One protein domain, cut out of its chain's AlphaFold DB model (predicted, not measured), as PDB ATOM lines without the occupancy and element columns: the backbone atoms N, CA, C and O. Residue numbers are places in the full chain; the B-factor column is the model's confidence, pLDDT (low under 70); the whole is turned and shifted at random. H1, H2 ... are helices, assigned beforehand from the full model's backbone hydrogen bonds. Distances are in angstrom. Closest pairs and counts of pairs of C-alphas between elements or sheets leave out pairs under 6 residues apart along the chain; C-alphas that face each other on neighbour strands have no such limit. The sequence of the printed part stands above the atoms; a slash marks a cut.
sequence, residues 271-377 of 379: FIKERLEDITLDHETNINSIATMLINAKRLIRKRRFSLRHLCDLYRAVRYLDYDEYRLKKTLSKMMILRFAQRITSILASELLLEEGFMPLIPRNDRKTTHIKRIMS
ATOM      1  N   PHE A 271     134.604 134.748 171.338       64.69
ATOM      2  CA  PHE A 271     135.139 134.103 172.549       64.69
ATOM      3  C   PHE A 271     134.241 134.235 173.786       64.69
ATOM      4  O   PHE A 271     134.288 133.408 174.693       64.69
ATOM      5  N   ILE A 272     133.460 135.314 173.880       64.38
ATOM      6  CA  ILE A 272     132.521 135.492 174.999       64.38
ATOM      7  C   ILE A 272     131.279 134.628 174.771       64.38
ATOM      8  O   ILE A 272     130.707 134.141 175.739       64.38
ATOM      9  N   LYS A 273     130.888 134.440 173.504       65.56
ATOM     10  CA  LYS A 273     129.762 133.596 173.109       65.56
ATOM     11  C   LYS A 273     130.068 132.119 173.379       65.56
ATOM     12  O   LYS A 273     129.293 131.486 174.075       65.56
ATOM     13  N   GLU A 274     131.241 131.643 172.970       65.94
ATOM     14  CA  GLU A 274     131.713 130.272 173.226       65.94
ATOM     15  C   GLU A 274     131.767 129.954 174.733       65.94
ATOM     16  O   GLU A 274     131.181 128.986 175.197       65.94
ATOM     17  N   ARG A 275     132.339 130.855 175.546       68.25
ATOM     18  CA  ARG A 275     132.355 130.689 177.014       68.25
ATOM     19  C   ARG A 275     130.975 130.698 177.662       68.25
ATOM     20  O   ARG A 275     130.840 130.199 178.771       68.25
ATOM     21  N   LEU A 276     129.998 131.359 177.051       63.53
ATOM     22  CA  LEU A 276     128.620 131.358 177.533       63.53
ATOM     23  C   LEU A 276     127.912 130.075 177.140       63.53
ATOM     24  O   LEU A 276     127.258 129.506 177.997       63.53
ATOM     25  N   GLU A 277     128.099 129.610 175.906       65.69
ATOM     26  CA  GLU A 277     127.582 128.328 175.424       65.69
ATOM     27  C   GLU A 277     128.088 127.170 176.310       65.69
ATOM     28  O   GLU A 277     127.288 126.356 176.776       65.69
ATOM     29  N   ASP A 278     129.368 127.198 176.698       64.19
ATOM     30  CA  ASP A 278     129.967 126.250 177.650       64.19
ATOM     31  C   ASP A 278     129.372 126.324 179.070       64.19
ATOM     32  O   ASP A 278     129.357 125.334 179.801       64.19
ATOM     33  N   ILE A 279     128.910 127.502 179.503       61.12
ATOM     34  CA  ILE A 279     128.317 127.710 180.836       61.12
ATOM     35  C   ILE A 279     126.811 127.415 180.824       61.12
ATOM     36  O   ILE A 279     126.274 126.949 181.825       61.12
ATOM     37  N   THR A 280     126.121 127.624 179.701       56.75
ATOM     38  CA  THR A 280     124.680 127.361 179.563       56.75
ATOM     39  C   THR A 280     124.305 125.881 179.660       56.75
ATOM     40  O   THR A 280     123.132 125.571 179.859       56.75
ATOM     41  N   LEU A 281     125.286 124.977 179.604       55.75
ATOM     42  CA  LEU A 281     125.119 123.550 179.893       55.75
ATOM     43  C   LEU A 281     124.708 123.266 181.354       55.75
ATOM     44  O   LEU A 281     124.188 122.193 181.630       55.75
ATOM     45  N   ASP A 282     124.885 124.218 182.280       58.06
ATOM     46  CA  ASP A 282     124.633 124.041 183.726       58.06
ATOM     47  C   ASP A 282     123.136 124.167 184.132       58.06
ATOM     48  O   ASP A 282     122.822 124.268 185.313       58.06
ATOM     49  N   HIS A 283     122.197 124.182 183.171       59.84
ATOM     50  CA  HIS A 283     120.721 124.224 183.326       59.84
ATOM     51  C   HIS A 283     120.090 125.347 184.191       59.84
ATOM     52  O   HIS A 283     118.868 125.485 184.202       59.84
ATOM     53  N   GLU A 284     120.862 126.209 184.858       71.62
ATOM     54  CA  GLU A 284     120.331 127.324 185.660       71.62
ATOM     55  C   GLU A 284     119.990 128.552 184.796       71.62
ATOM     56  O   GLU A 284     120.809 129.447 184.555       71.62
ATOM     57  N   THR A 285     118.738 128.609 184.339       82.19
ATOM     58  CA  THR A 285     118.205 129.656 183.449       82.19
ATOM     59  C   THR A 285     118.355 131.071 184.017       82.19
ATOM     60  O   THR A 285     118.765 131.981 183.292       82.19
ATOM     61  N   ASN A 286     118.116 131.264 185.319       90.12
ATOM     62  CA  ASN A 286     118.163 132.585 185.962       90.12
ATOM     63  C   ASN A 286     119.588 133.161 186.045       90.12
ATOM     64  O   ASN A 286     119.796 134.341 185.755       90.12
ATOM     65  N   ILE A 287     120.592 132.336 186.372       89.00
ATOM     66  CA  ILE A 287     122.000 132.778 186.389       89.00
ATOM     67  C   ILE A 287     122.447 133.179 184.984       89.00
ATOM     68  O   ILE A 287     123.093 134.219 184.811       89.00
ATOM     69  N   ASN A 288     122.075 132.383 183.980       85.94
ATOM     70  CA  ASN A 288     122.395 132.658 182.583       85.94
ATOM     71  C   ASN A 288     121.728 133.949 182.088       85.94
ATOM     72  O   ASN A 288     122.383 134.749 181.415       85.94
ATOM     73  N   SER A 289     120.478 134.201 182.487       89.44
ATOM     74  CA  SER A 289     119.762 135.453 182.214       89.44
ATOM     75  C   SER A 289     120.503 136.661 182.806       89.44
ATOM     76  O   SER A 289     120.924 137.556 182.065       89.44
ATOM     77  N   ILE A 290     120.806 136.656 184.112       92.56
ATOM     78  CA  ILE A 290     121.517 137.766 184.780       92.56
ATOM     79  C   ILE A 290     122.897 138.006 184.147       92.56
ATOM     80  O   ILE A 290     123.304 139.151 183.908       92.56
ATOM     81  N   ALA A 291     123.637 136.937 183.844       90.38
ATOM     82  CA  ALA A 291     124.946 137.031 183.210       90.38
ATOM     83  C   ALA A 291     124.864 137.640 181.796       90.38
ATOM     84  O   ALA A 291     125.668 138.520 181.451       90.38
ATOM     85  N   THR A 292     123.863 137.240 181.009       88.12
ATOM     86  CA  THR A 292     123.576 137.783 179.674       88.12
ATOM     87  C   THR A 292     123.195 139.260 179.738       88.12
ATOM     88  O   THR A 292     123.795 140.085 179.033       88.12
ATOM     89  N   MET A 293     122.298 139.634 180.654       93.06
ATOM     90  CA  MET A 293     121.920 141.026 180.902       93.06
ATOM     91  C   MET A 293     123.149 141.885 181.232       93.06
ATOM     92  O   MET A 293     123.352 142.949 180.640       93.06
ATOM     93  N   LEU A 294     124.041 141.417 182.113       94.19
ATOM     94  CA  LEU A 294     125.267 142.141 182.473       94.19
ATOM     95  C   LEU A 294     126.221 142.332 181.281       94.19
ATOM     96  O   LEU A 294     126.846 143.392 181.148       94.19
ATOM     97  N   ILE A 295     126.331 141.356 180.379       90.19
ATOM     98  CA  ILE A 295     127.117 141.514 179.146       90.19
ATOM     99  C   ILE A 295     126.489 142.555 178.229       90.19
ATOM    100  O   ILE A 295     127.185 143.461 177.747       90.19
ATOM    101  N   ASN A 296     125.181 142.447 178.003       91.12
ATOM    102  CA  ASN A 296     124.441 143.373 177.160       91.12
ATOM    103  C   ASN A 296     124.539 144.805 177.714       91.12
ATOM    104  O   ASN A 296     124.839 145.737 176.959       91.12
ATOM    105  N   ALA A 297     124.453 144.975 179.035       93.56
ATOM    106  CA  ALA A 297     124.685 146.240 179.722       93.56
ATOM    107  C   ALA A 297     126.104 146.775 179.481       93.56
ATOM    108  O   ALA A 297     126.280 147.924 179.063       93.56
ATOM    109  N   LYS A 298     127.141 145.943 179.657       92.25
ATOM    110  CA  LYS A 298     128.543 146.327 179.407       92.25
ATOM    111  C   LYS A 298     128.750 146.821 177.973       92.25
ATOM    112  O   LYS A 298     129.460 147.808 177.757       92.25
ATOM    113  N   ARG A 299     128.118 146.174 176.990       89.06
ATOM    114  CA  ARG A 299     128.146 146.577 175.574       89.06
ATOM    115  C   ARG A 299     127.449 147.921 175.352       89.06
ATOM    116  O   ARG A 299     128.034 148.813 174.734       89.06
ATOM    117  N   LEU A 300     126.237 148.087 175.879       91.25
ATOM    118  CA  LEU A 300     125.465 149.327 175.758       91.25
ATOM    119  C   LEU A 300     126.185 150.517 176.403       91.25
ATOM    120  O   LEU A 300     126.206 151.604 175.822       91.25
ATOM    121  N   ILE A 301     126.848 150.312 177.544       92.12
ATOM    122  CA  ILE A 301     127.662 151.339 178.209       92.12
ATOM    123  C   ILE A 301     128.822 151.775 177.307       92.12
ATOM    124  O   ILE A 301     129.026 152.974 177.116       92.12
ATOM    125  N   ARG A 302     129.548 150.833 176.683       89.38
ATOM    126  CA  ARG A 302     130.639 151.164 175.739       89.38
ATOM    127  C   ARG A 302     130.143 151.977 174.543       89.38
ATOM    128  O   ARG A 302     130.824 152.909 174.126       89.38
ATOM    129  N   LYS A 303     128.949 151.657 174.030       89.00
ATOM    130  CA  LYS A 303     128.299 152.385 172.926       89.00
ATOM    131  C   LYS A 303     127.599 153.683 173.380       89.00
ATOM    132  O   LYS A 303     127.062 154.387 172.533       89.00
ATOM    133  N   ARG A 304     127.614 154.022 174.681       89.88
ATOM    134  CA  ARG A 304     126.896 155.163 175.297       89.88
ATOM    135  C   ARG A 304     125.381 155.153 175.046       89.88
ATOM    136  O   ARG A 304     124.770 156.203 174.882       89.88
ATOM    137  N   ARG A 305     124.784 153.960 175.015       91.38
ATOM    138  CA  ARG A 305     123.347 153.734 174.773       91.38
ATOM    139  C   ARG A 305     122.618 153.100 175.963       91.38
ATOM    140  O   ARG A 305     121.464 152.719 175.820       91.38
ATOM    141  N   PHE A 306     123.273 152.976 177.114       92.69
ATOM    142  CA  PHE A 306     122.691 152.404 178.330       92.69
ATOM    143  C   PHE A 306     121.823 153.434 179.074       92.69
ATOM    144  O   PHE A 306     122.306 154.514 179.433       92.69
ATOM    145  N   SER A 307     120.545 153.106 179.269       92.75
ATOM    146  CA  SER A 307     119.537 153.916 179.979       92.75
ATOM    147  C   SER A 307     119.256 153.408 181.391       92.75
ATOM    148  O   SER A 307     119.645 152.290 181.733       92.75
ATOM    149  N   LEU A 308     118.576 154.223 182.208       93.56
ATOM    150  CA  LEU A 308     118.101 153.775 183.520       93.56
ATOM    151  C   LEU A 308     117.101 152.629 183.421       93.56
ATOM    152  O   LEU A 308     117.098 151.805 184.329       93.56
ATOM    153  N   ARG A 309     116.323 152.516 182.335       94.44
ATOM    154  CA  ARG A 309     115.441 151.361 182.122       94.44
ATOM    155  C   ARG A 309     116.187 150.038 182.257       94.44
ATOM    156  O   ARG A 309     115.848 149.237 183.116       94.44
ATOM    157  N   HIS A 310     117.288 149.887 181.528       94.94
ATOM    158  CA  HIS A 310     118.120 148.686 181.597       94.94
ATOM    159  C   HIS A 310     118.701 148.433 183.001       94.94
ATOM    160  O   HIS A 310     118.936 147.289 183.384       94.94
ATOM    161  N   LEU A 311     118.972 149.493 183.773       95.12
ATOM    162  CA  LEU A 311     119.405 149.357 185.165       95.12
ATOM    163  C   LEU A 311     118.250 148.887 186.065       95.12
ATOM    164  O   LEU A 311     118.482 148.078 186.958       95.12
ATOM    165  N   CYS A 312     117.023 149.349 185.816       94.75
ATOM    166  CA  CYS A 312     115.822 148.874 186.504       94.75
ATOM    167  C   CYS A 312     115.531 147.404 186.173       94.75
ATOM    168  O   CYS A 312     115.132 146.652 187.055       94.75
ATOM    169  N   ASP A 313     115.769 146.976 184.933       95.19
ATOM    170  CA  ASP A 313     115.621 145.570 184.542       95.19
ATOM    171  C   ASP A 313     116.641 144.697 185.294       95.19
ATOM    172  O   ASP A 313     116.276 143.680 185.879       95.19
ATOM    173  N   LEU A 314     117.902 145.143 185.389       95.62
ATOM    174  CA  LEU A 314     118.919 144.482 186.220       95.62
ATOM    175  C   LEU A 314     118.547 144.461 187.704       95.62
ATOM    176  O   LEU A 314     118.790 143.458 188.364       95.62
ATOM    177  N   TYR A 315     117.972 145.547 188.230       95.38
ATOM    178  CA  TYR A 315     117.475 145.583 189.606       95.38
ATOM    179  C   TYR A 315     116.441 144.481 189.834       95.38
ATOM    180  O   TYR A 315     116.557 143.730 190.798       95.38
ATOM    181  N   ARG A 316     115.443 144.371 188.944       94.56
ATOM    182  CA  ARG A 316     114.379 143.366 189.062       94.56
ATOM    183  C   ARG A 316     114.936 141.952 188.982       94.56
ATOM    184  O   ARG A 316     114.612 141.140 189.839       94.56
ATOM    185  N   ALA A 317     115.815 141.696 188.014       94.56
ATOM    186  CA  ALA A 317     116.445 140.392 187.852       94.56
ATOM    187  C   ALA A 317     117.233 139.986 189.107       94.56
ATOM    188  O   ALA A 317     117.093 138.877 189.601       94.56
ATOM    189  N   VAL A 318     118.019 140.909 189.664       94.38
ATOM    190  CA  VAL A 318     118.828 140.649 190.858       94.38
ATOM    191  C   VAL A 318     117.979 140.470 192.119       94.38
ATOM    192  O   VAL A 318     118.331 139.647 192.955       94.38
ATOM    193  N   ARG A 319     116.893 141.234 192.278       93.75
ATOM    194  CA  ARG A 319     116.080 141.215 193.503       93.75
ATOM    195  C   ARG A 319     115.076 140.063 193.550       93.75
ATOM    196  O   ARG A 319     114.799 139.582 194.641       93.75
ATOM    197  N   TYR A 320     114.492 139.694 192.410       93.12
ATOM    198  CA  TYR A 320     113.305 138.831 192.379       93.12
ATOM    199  C   TYR A 320     113.515 137.476 191.709       93.12
ATOM    200  O   TYR A 320     112.679 136.596 191.896       93.12
ATOM    201  N   LEU A 321     114.583 137.281 190.930       92.44
ATOM    202  CA  LEU A 321     114.893 135.939 190.443       92.44
ATOM    203  C   LEU A 321     115.482 135.109 191.576       92.44
ATOM    204  O   LEU A 321     116.290 135.603 192.359       92.44
ATOM    205  N   ASP A 322     115.111 133.836 191.609       91.44
ATOM    206  CA  ASP A 322     115.724 132.859 192.498       91.44
ATOM    207  C   ASP A 322     117.010 132.320 191.859       91.44
ATOM    208  O   ASP A 322     116.991 131.813 190.729       91.44
ATOM    209  N   TYR A 323     118.144 132.501 192.531       92.00
ATOM    210  CA  TYR A 323     119.448 132.045 192.059       92.00
ATOM    211  C   TYR A 323     120.461 131.920 193.202       92.00
ATOM    212  O   TYR A 323     120.416 132.635 194.200       92.00
ATOM    213  N   ASP A 324     121.452 131.051 193.007       91.31
ATOM    214  CA  ASP A 324     122.586 130.899 193.919       91.31
ATOM    215  C   ASP A 324     123.641 131.996 193.652       91.31
ATOM    216  O   ASP A 324     124.310 132.022 192.609       91.31
ATOM    217  N   GLU A 325     123.819 132.915 194.607       92.00
ATOM    218  CA  GLU A 325     124.784 134.020 194.511       92.00
ATOM    219  C   GLU A 325     126.243 133.546 194.373       92.00
ATOM    220  O   GLU A 325     127.056 134.171 193.675       92.00
ATOM    221  N   TYR A 326     126.600 132.429 195.015       91.31
ATOM    222  CA  TYR A 326     127.941 131.861 194.936       91.31
ATOM    223  C   TYR A 326     128.217 131.321 193.531       91.31
ATOM    224  O   TYR A 326     129.278 131.599 192.949       91.31
ATOM    225  N   ARG A 327     127.246 130.615 192.942       90.44
ATOM    226  CA  ARG A 327     127.324 130.168 191.545       90.44
ATOM    227  C   ARG A 327     127.364 131.344 190.585       90.44
ATOM    228  O   ARG A 327     128.248 131.376 189.725       90.44
ATOM    229  N   LEU A 328     126.521 132.359 190.782       92.25
ATOM    230  CA  LEU A 328     126.529 133.572 189.965       92.25
ATOM    231  C   LEU A 328     127.919 134.219 189.982       92.25
ATOM    232  O   LEU A 328     128.499 134.499 188.931       92.25
ATOM    233  N   LYS A 329     128.523 134.385 191.161       93.75
ATOM    234  CA  LYS A 329     129.886 134.916 191.300       93.75
ATOM    235  C   LYS A 329     130.917 134.085 190.528       93.75
ATOM    236  O   LYS A 329     131.773 134.664 189.847       93.75
ATOM    237  N   LYS A 330     130.848 132.750 190.609       90.06
ATOM    238  CA  LYS A 330     131.745 131.830 189.884       90.06
ATOM    239  C   LYS A 330     131.583 131.983 188.369       90.06
ATOM    240  O   LYS A 330     132.586 132.147 187.669       90.06
ATOM    241  N   THR A 331     130.348 132.024 187.881       88.38
ATOM    242  CA  THR A 331     129.999 132.230 186.469       88.38
ATOM    243  C   THR A 331     130.523 133.565 185.946       88.38
ATOM    244  O   THR A 331     131.299 133.612 184.989       88.38
ATOM    245  N   LEU A 332     130.240 134.664 186.648       90.88
ATOM    246  CA  LEU A 332     130.720 135.997 186.273       90.88
ATOM    247  C   LEU A 332     132.255 136.113 186.304       90.88
ATOM    248  O   LEU A 332     132.834 136.921 185.564       90.88
ATOM    249  N   SER A 333     132.925 135.324 187.153       90.50
ATOM    250  CA  SER A 333     134.386 135.222 187.189       90.50
ATOM    251  C   SER A 333     134.934 134.502 185.955       90.50
ATOM    252  O   SER A 333     135.805 135.055 185.284       90.50
ATOM    253  N   LYS A 334     134.381 133.331 185.592       86.19
ATOM    254  CA  LYS A 334     134.741 132.591 184.362       86.19
ATOM    255  C   LYS A 334     134.572 133.460 183.104       86.19
ATOM    256  O   LYS A 334     135.417 133.469 182.206       86.19
ATOM    257  N   MET A 335     133.520 134.277 183.090       82.62
ATOM    258  CA  MET A 335     133.202 135.212 182.007       82.62
ATOM    259  C   MET A 335     134.018 136.516 182.038       82.62
ATOM    260  O   MET A 335     133.850 137.375 181.173       82.62
ATOM    261  N   MET A 336     134.903 136.709 183.024       88.12
ATOM    262  CA  MET A 336     135.750 137.905 183.162       88.12
ATOM    263  C   MET A 336     134.954 139.224 183.270       88.12
ATOM    264  O   MET A 336     135.423 140.304 182.883       88.12
ATOM    265  N   ILE A 337     133.740 139.162 183.826       91.31
ATOM    266  CA  ILE A 337     132.868 140.324 184.050       91.31
ATOM    267  C   ILE A 337     132.556 140.586 185.523       91.31
ATOM    268  O   ILE A 337     131.941 141.608 185.815       91.31
ATOM    269  N   LEU A 338     133.061 139.775 186.456       94.38
ATOM    270  CA  LEU A 338     132.833 139.944 187.898       94.38
ATOM    271  C   LEU A 338     133.090 141.380 188.390       94.38
ATOM    272  O   LEU A 338     132.224 142.004 188.993       94.38
ATOM    273  N   ARG A 339     134.248 141.966 188.054       96.00
ATOM    274  CA  ARG A 339     134.572 143.353 188.452       96.00
ATOM    275  C   ARG A 339     133.630 144.390 187.842       96.00
ATOM    276  O   ARG A 339     133.579 145.511 188.326       96.00
ATOM    277  N   PHE A 340     133.006 144.094 186.705       95.50
ATOM    278  CA  PHE A 340     131.998 144.970 186.113       95.50
ATOM    279  C   PHE A 340     130.668 144.817 186.858       95.50
ATOM    280  O   PHE A 340     130.114 145.830 187.269       95.50
ATOM    281  N   ALA A 341     130.237 143.583 187.121       96.56
ATOM    282  CA  ALA A 341     129.031 143.288 187.887       96.56
ATOM    283  C   ALA A 341     129.062 143.930 189.286       96.56
ATOM    284  O   ALA A 341     128.151 144.669 189.622       96.56
ATOM    285  N   GLN A 342     130.173 143.821 190.023       97.31
ATOM    286  CA  GLN A 342     130.356 144.498 191.320       97.31
ATOM    287  C   GLN A 342     130.162 146.027 191.255       97.31
ATOM    288  O   GLN A 342     129.701 146.651 192.212       97.31
ATOM    289  N   ARG A 343     130.529 146.667 190.134       97.00
ATOM    290  CA  ARG A 343     130.301 148.109 189.939       97.00
ATOM    291  C   ARG A 343     128.837 148.407 189.654       97.00
ATOM    292  O   ARG A 343     128.342 149.422 190.125       97.00
ATOM    293  N   ILE A 344     128.163 147.542 188.901       96.44
ATOM    294  CA  ILE A 344     126.720 147.640 188.673       96.44
ATOM    295  C   ILE A 344     125.975 147.470 189.996       96.44
ATOM    296  O   ILE A 344     125.158 148.326 190.300       96.44
ATOM    297  N   THR A 345     126.330 146.495 190.837       96.25
ATOM    298  CA  THR A 345     125.754 146.342 192.186       96.25
ATOM    299  C   THR A 345     125.929 147.610 193.023       96.25
ATOM    300  O   THR A 345     124.977 148.087 193.628       96.25
ATOM    301  N   SER A 346     127.108 148.243 192.974       95.44
ATOM    302  CA  SER A 346     127.331 149.542 193.633       95.44
ATOM    303  C   SER A 346     126.417 150.657 193.098       95.44
ATOM    304  O   SER A 346     125.980 151.516 193.865       95.44
ATOM    305  N   ILE A 347     126.119 150.665 191.795       94.75
ATOM    306  CA  ILE A 347     125.201 151.636 191.181       94.75
ATOM    307  C   ILE A 347     123.751 151.325 191.569       94.75
ATOM    308  O   ILE A 347     123.032 152.248 191.923       94.75
ATOM    309  N   LEU A 348     123.335 150.057 191.575       94.81
ATOM    310  CA  LEU A 348     122.004 149.640 192.030       94.81
ATOM    311  C   LEU A 348     121.752 150.063 193.483       94.81
ATOM    312  O   LEU A 348     120.721 150.660 193.779       94.81
ATOM    313  N   ALA A 349     122.732 149.837 194.359       92.81
ATOM    314  CA  ALA A 349     122.682 150.248 195.758       92.81
ATOM    315  C   ALA A 349     122.531 151.767 195.915       92.81
ATOM    316  O   ALA A 349     121.678 152.248 196.653       92.81
ATOM    317  N   SER A 350     123.355 152.539 195.201       89.75
ATOM    318  CA  SER A 350     123.397 153.997 195.380       89.75
ATOM    319  C   SER A 350     122.291 154.757 194.647       89.75
ATOM    320  O   SER A 350     121.806 155.749 195.178       89.75
ATOM    321  N   GLU A 351     121.890 154.312 193.454       89.31
ATOM    322  CA  GLU A 351     120.993 155.069 192.564       89.31
ATOM    323  C   GLU A 351     119.562 154.529 192.520       89.31
ATOM    324  O   GLU A 351     118.647 155.290 192.211       89.31
ATOM    325  N   LEU A 352     119.363 153.238 192.814       90.12
ATOM    326  CA  LEU A 352     118.045 152.586 192.866       90.12
ATOM    327  C   LEU A 352     117.686 152.063 194.265       90.12
ATOM    328  O   LEU A 352     116.629 151.458 194.432       90.12
ATOM    329  N   LEU A 353     118.537 152.332 195.265       89.94
ATOM    330  CA  LEU A 353     118.332 151.963 196.668       89.94
ATOM    331  C   LEU A 353     118.149 150.447 196.858       89.94
ATOM    332  O   LEU A 353     117.303 150.014 197.635       89.94
ATOM    333  N   LEU A 354     118.925 149.638 196.128       91.81
ATOM    334  CA  LEU A 354     118.976 148.196 196.375       91.81
ATOM    335  C   LEU A 354     119.501 147.943 197.796       91.81
ATOM    336  O   LEU A 354     120.581 148.411 198.149       91.81
ATOM    337  N   GLU A 355     118.725 147.220 198.596       90.00
ATOM    338  CA  GLU A 355     119.040 146.905 199.993       90.00
ATOM    339  C   GLU A 355     120.184 145.883 200.097       90.00
ATOM    340  O   GLU A 355     120.342 145.028 199.226       90.00
ATOM    341  N   GLU A 356     120.969 145.944 201.180       86.19
ATOM    342  CA  GLU A 356     122.164 145.102 201.378       86.19
ATOM    343  C   GLU A 356     121.872 143.599 201.316       86.19
ATOM    344  O   GLU A 356     122.663 142.855 200.743       86.19
ATOM    345  N   GLY A 357     120.707 143.162 201.807       87.38
ATOM    346  CA  GLY A 357     120.282 141.758 201.759       87.38
ATOM    347  C   GLY A 357     119.956 141.222 200.360       87.38
ATOM    348  O   GLY A 357     119.765 140.024 200.213       87.38
ATOM    349  N   PHE A 358     119.902 142.086 199.343       89.69
ATOM    350  CA  PHE A 358     119.639 141.715 197.947       89.69
ATOM    351  C   PHE A 358     120.823 142.056 197.030       89.69
ATOM    352  O   PHE A 358     120.664 142.172 195.814       89.69
ATOM    353  N   MET A 359     122.011 142.307 197.593       93.19
ATOM    354  CA  MET A 359     123.217 142.591 196.819       93.19
ATOM    355  C   MET A 359     123.990 141.295 196.527       93.19
ATOM    356  O   MET A 359     124.755 140.855 197.382       93.19
ATOM    357  N   PRO A 360     123.959 140.758 195.292       91.00
ATOM    358  CA  PRO A 360     124.533 139.442 194.990       91.00
ATOM    359  C   PRO A 360     126.062 139.411 195.031       91.00
ATOM    360  O   PRO A 360     126.702 138.371 194.891       91.00
ATOM    361  N   LEU A 361     126.690 140.586 195.084       94.31
ATOM    362  CA  LEU A 361     128.128 140.759 194.990       94.31
ATOM    363  C   LEU A 361     128.554 141.935 195.861       94.31
ATOM    364  O   LEU A 361     127.909 142.981 195.860       94.31
ATOM    365  N   ILE A 362     129.731 141.820 196.478       93.38
ATOM    366  CA  ILE A 362     130.346 142.935 197.209       93.38
ATOM    367  C   ILE A 362     130.506 144.139 196.259       93.38
ATOM    368  O   ILE A 362     131.191 144.013 195.229       93.38
ATOM    369  N   PRO A 363     129.901 145.299 196.576       95.50
ATOM    370  CA  PRO A 363     129.889 146.446 195.688       95.50
ATOM    371  C   PRO A 363     131.293 147.027 195.519       95.50
ATOM    372  O   PRO A 363     132.084 147.133 196.454       95.50
ATOM    373  N   ARG A 364     131.603 147.455 194.293       96.06
ATOM    374  CA  ARG A 364     132.876 148.100 193.959       96.06
ATOM    375  C   ARG A 364     132.638 149.523 193.471       96.06
ATOM    376  O   ARG A 364     132.189 149.729 192.343       96.06
ATOM    377  N   ASN A 365     133.013 150.505 194.285       93.25
ATOM    378  CA  ASN A 365     132.934 151.919 193.928       93.25
ATOM    379  C   ASN A 365     134.327 152.462 193.571       93.25
ATOM    380  O   ASN A 365     135.106 152.830 194.445       93.25
ATOM    381  N   ASP A 366     134.676 152.460 192.281       93.69
ATOM    382  CA  ASP A 366     135.951 152.987 191.784       93.69
ATOM    383  C   ASP A 366     135.747 154.044 190.682       93.69
ATOM    384  O   ASP A 366     134.625 154.352 190.278       93.69
ATOM    385  N   ARG A 367     136.842 154.599 190.143       92.44
ATOM    386  CA  ARG A 367     136.780 155.612 189.065       92.44
ATOM    387  C   ARG A 367     135.966 155.149 187.847       92.44
ATOM    388  O   ARG A 367     135.399 155.983 187.141       92.44
ATOM    389  N   LYS A 368     135.903 153.838 187.575       92.69
ATOM    390  CA  LYS A 368     135.095 153.302 186.470       92.69
ATOM    391  C   LYS A 368     133.611 153.283 186.833       92.69
ATOM    392  O   LYS A 368     132.803 153.522 185.945       92.69
ATOM    393  N   THR A 369     133.250 153.086 188.101       91.75
ATOM    394  CA  THR A 369     131.874 153.264 188.595       91.75
ATOM    395  C   THR A 369     131.397 154.695 188.344       91.75
ATOM    396  O   THR A 369     130.368 154.890 187.700       91.75
ATOM    397  N   THR A 370     132.196 155.704 188.708       90.56
ATOM    398  CA  THR A 370     131.884 157.118 188.415       90.56
ATOM    399  C   THR A 370     131.754 157.386 186.913       90.56
ATOM    400  O   THR A 370     130.895 158.148 186.480       90.56
ATOM    401  N   HIS A 371     132.589 156.747 186.087       89.25
ATOM    402  CA  HIS A 371     132.492 156.872 184.633       89.25
ATOM    403  C   HIS A 371     131.178 156.300 184.078       89.25
ATOM    404  O   HIS A 371     130.577 156.920 183.201       89.25
ATOM    405  N   ILE A 372     130.711 155.159 184.596       88.94
ATOM    406  CA  ILE A 372     129.419 154.572 184.207       88.94
ATOM    407  C   ILE A 372     128.275 155.509 184.610       88.94
ATOM    408  O   ILE A 372     127.435 155.816 183.765       88.94
ATOM    409  N   LYS A 373     128.291 156.049 185.840       88.75
ATOM    410  CA  LYS A 373     127.291 157.031 186.303       88.75
ATOM    411  C   LYS A 373     127.211 158.259 185.387       88.75
ATOM    412  O   LYS A 373     126.113 158.656 185.010       88.75
ATOM    413  N   ARG A 374     128.356 158.770 184.915       85.50
ATOM    414  CA  ARG A 374     128.417 159.876 183.934       85.50
ATOM    415  C   ARG A 374     127.832 159.523 182.572       85.50
ATOM    416  O   ARG A 374     127.182 160.358 181.953       85.50
ATOM    417  N   ILE A 375     128.046 158.299 182.085       82.19
ATOM    418  CA  ILE A 375     127.413 157.829 180.839       82.19
ATOM    419  C   ILE A 375     125.895 157.769 181.014       82.19
ATOM    420  O   ILE A 375     125.151 158.186 180.127       82.19
ATOM    421  N   MET A 376     125.441 157.295 182.171       74.81
ATOM    422  CA  MET A 376     124.025 157.269 182.521       74.81
ATOM    423  C   MET A 376     123.465 158.657 182.846       74.81
ATOM    424  O   MET A 376     122.252 158.815 182.849       74.81
ATOM    425  N   SER A 377     124.339 159.659 183.008       67.56
ATOM    426  CA  SER A 377     123.996 161.032 183.388       67.56
ATOM    427  C   SER A 377     123.271 161.109 184.736       67.56
ATOM    428  O   SER A 377     122.374 161.930 184.904       67.56
TER     429      SER A 377
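This is residues 271 to 377 of the 379 residues of the protein "Glyco_trans_4-like_N domain-containing protein" of Prevotella micans F0438 (UniProt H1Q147). What does the model look like? A helical hairpin, H2 with H3 folded back beside it, is crossed on one side by H5, with H4 near the first residues of H2 and H6 near its last ones. H1 lies loosely at the rim, near H2 at Asn 288 and near H4 at Thr 331, and the long link before H6, residues 352 to 366, has no named element. What is it made of? The printed part has 107 residues with six named helices, H1 to H6 in order, and no named strand; the class is all helix. It is compact, with a radius of gyration of the C-alphas of 13.0 A and spans of 38 by 31 by 23 A.

What is near the first helix? H1, residues 271 to 280, is close but not clearly touching H2, residues 285 to 302; the closest C-alphas, of Thr 280 and Asn 288, are 6.5 A apart. What touches H2? With residues 290 to 297 alone it touches H3, residues 308 to 320, a hairpin at a shallow tilt of 21 degrees, opposite ways; the closest C-alphas, of Ile 290 and Ala 317, are 6.5 A apart. With residues 287 to 291 alone it touches H4, residues 325 to 334, at a steep tilt of 50 degrees, the same way; the closest C-alphas, of Ile 287 and Leu 328, are 5.8 A apart. Where do the last two helices stand? H5, residues 338 to 351, is about perpendicular to H2 at 82 degrees, close but not clearly touching, with the closest C-alphas, of Leu 294 and Ala 341, 6.7 A apart; H4 and H5 only just touch, only at the corner by their link, with 3 pairs of C-alphas within 8 A and the closest, Leu 332 and Leu 338, 4.8 A apart. With residues 343 to 347 alone H5 touches H6, residues 367 to 376, at a steep tilt of 59 degrees, the same way; the closest C-alphas, of Arg 343 and Thr 369, are 5.6 A apart. Are the helix backbones complete? Every O i to N i+4 pair is within hydrogen-bond range in H1, H2, H3, H4 and H6, and 9 of 10 are in H5.

Where does H1 begin? C-alpha 271 stands at (135.139, 134.103, 172.549). Which helices are longest? From first to last C-alpha H2 measures 26.0 A, H5 19.8 A and H3 18.0 A. Where does H6 end? C-alpha 376 stands at (124.025, 157.269, 182.521).

How far does it reach? The two C-alphas farthest apart, of Leu 281 and Ser 377, are 37.7 A apart. Is it continuous? The printed part has no cut; the link from H5 to H6, 15 residues, is long, and the others are tight. Where is confidence low? Residues 271 to 283 and residue 377 are under 70 in pLDDT, and the mean of the printed part is 87.6.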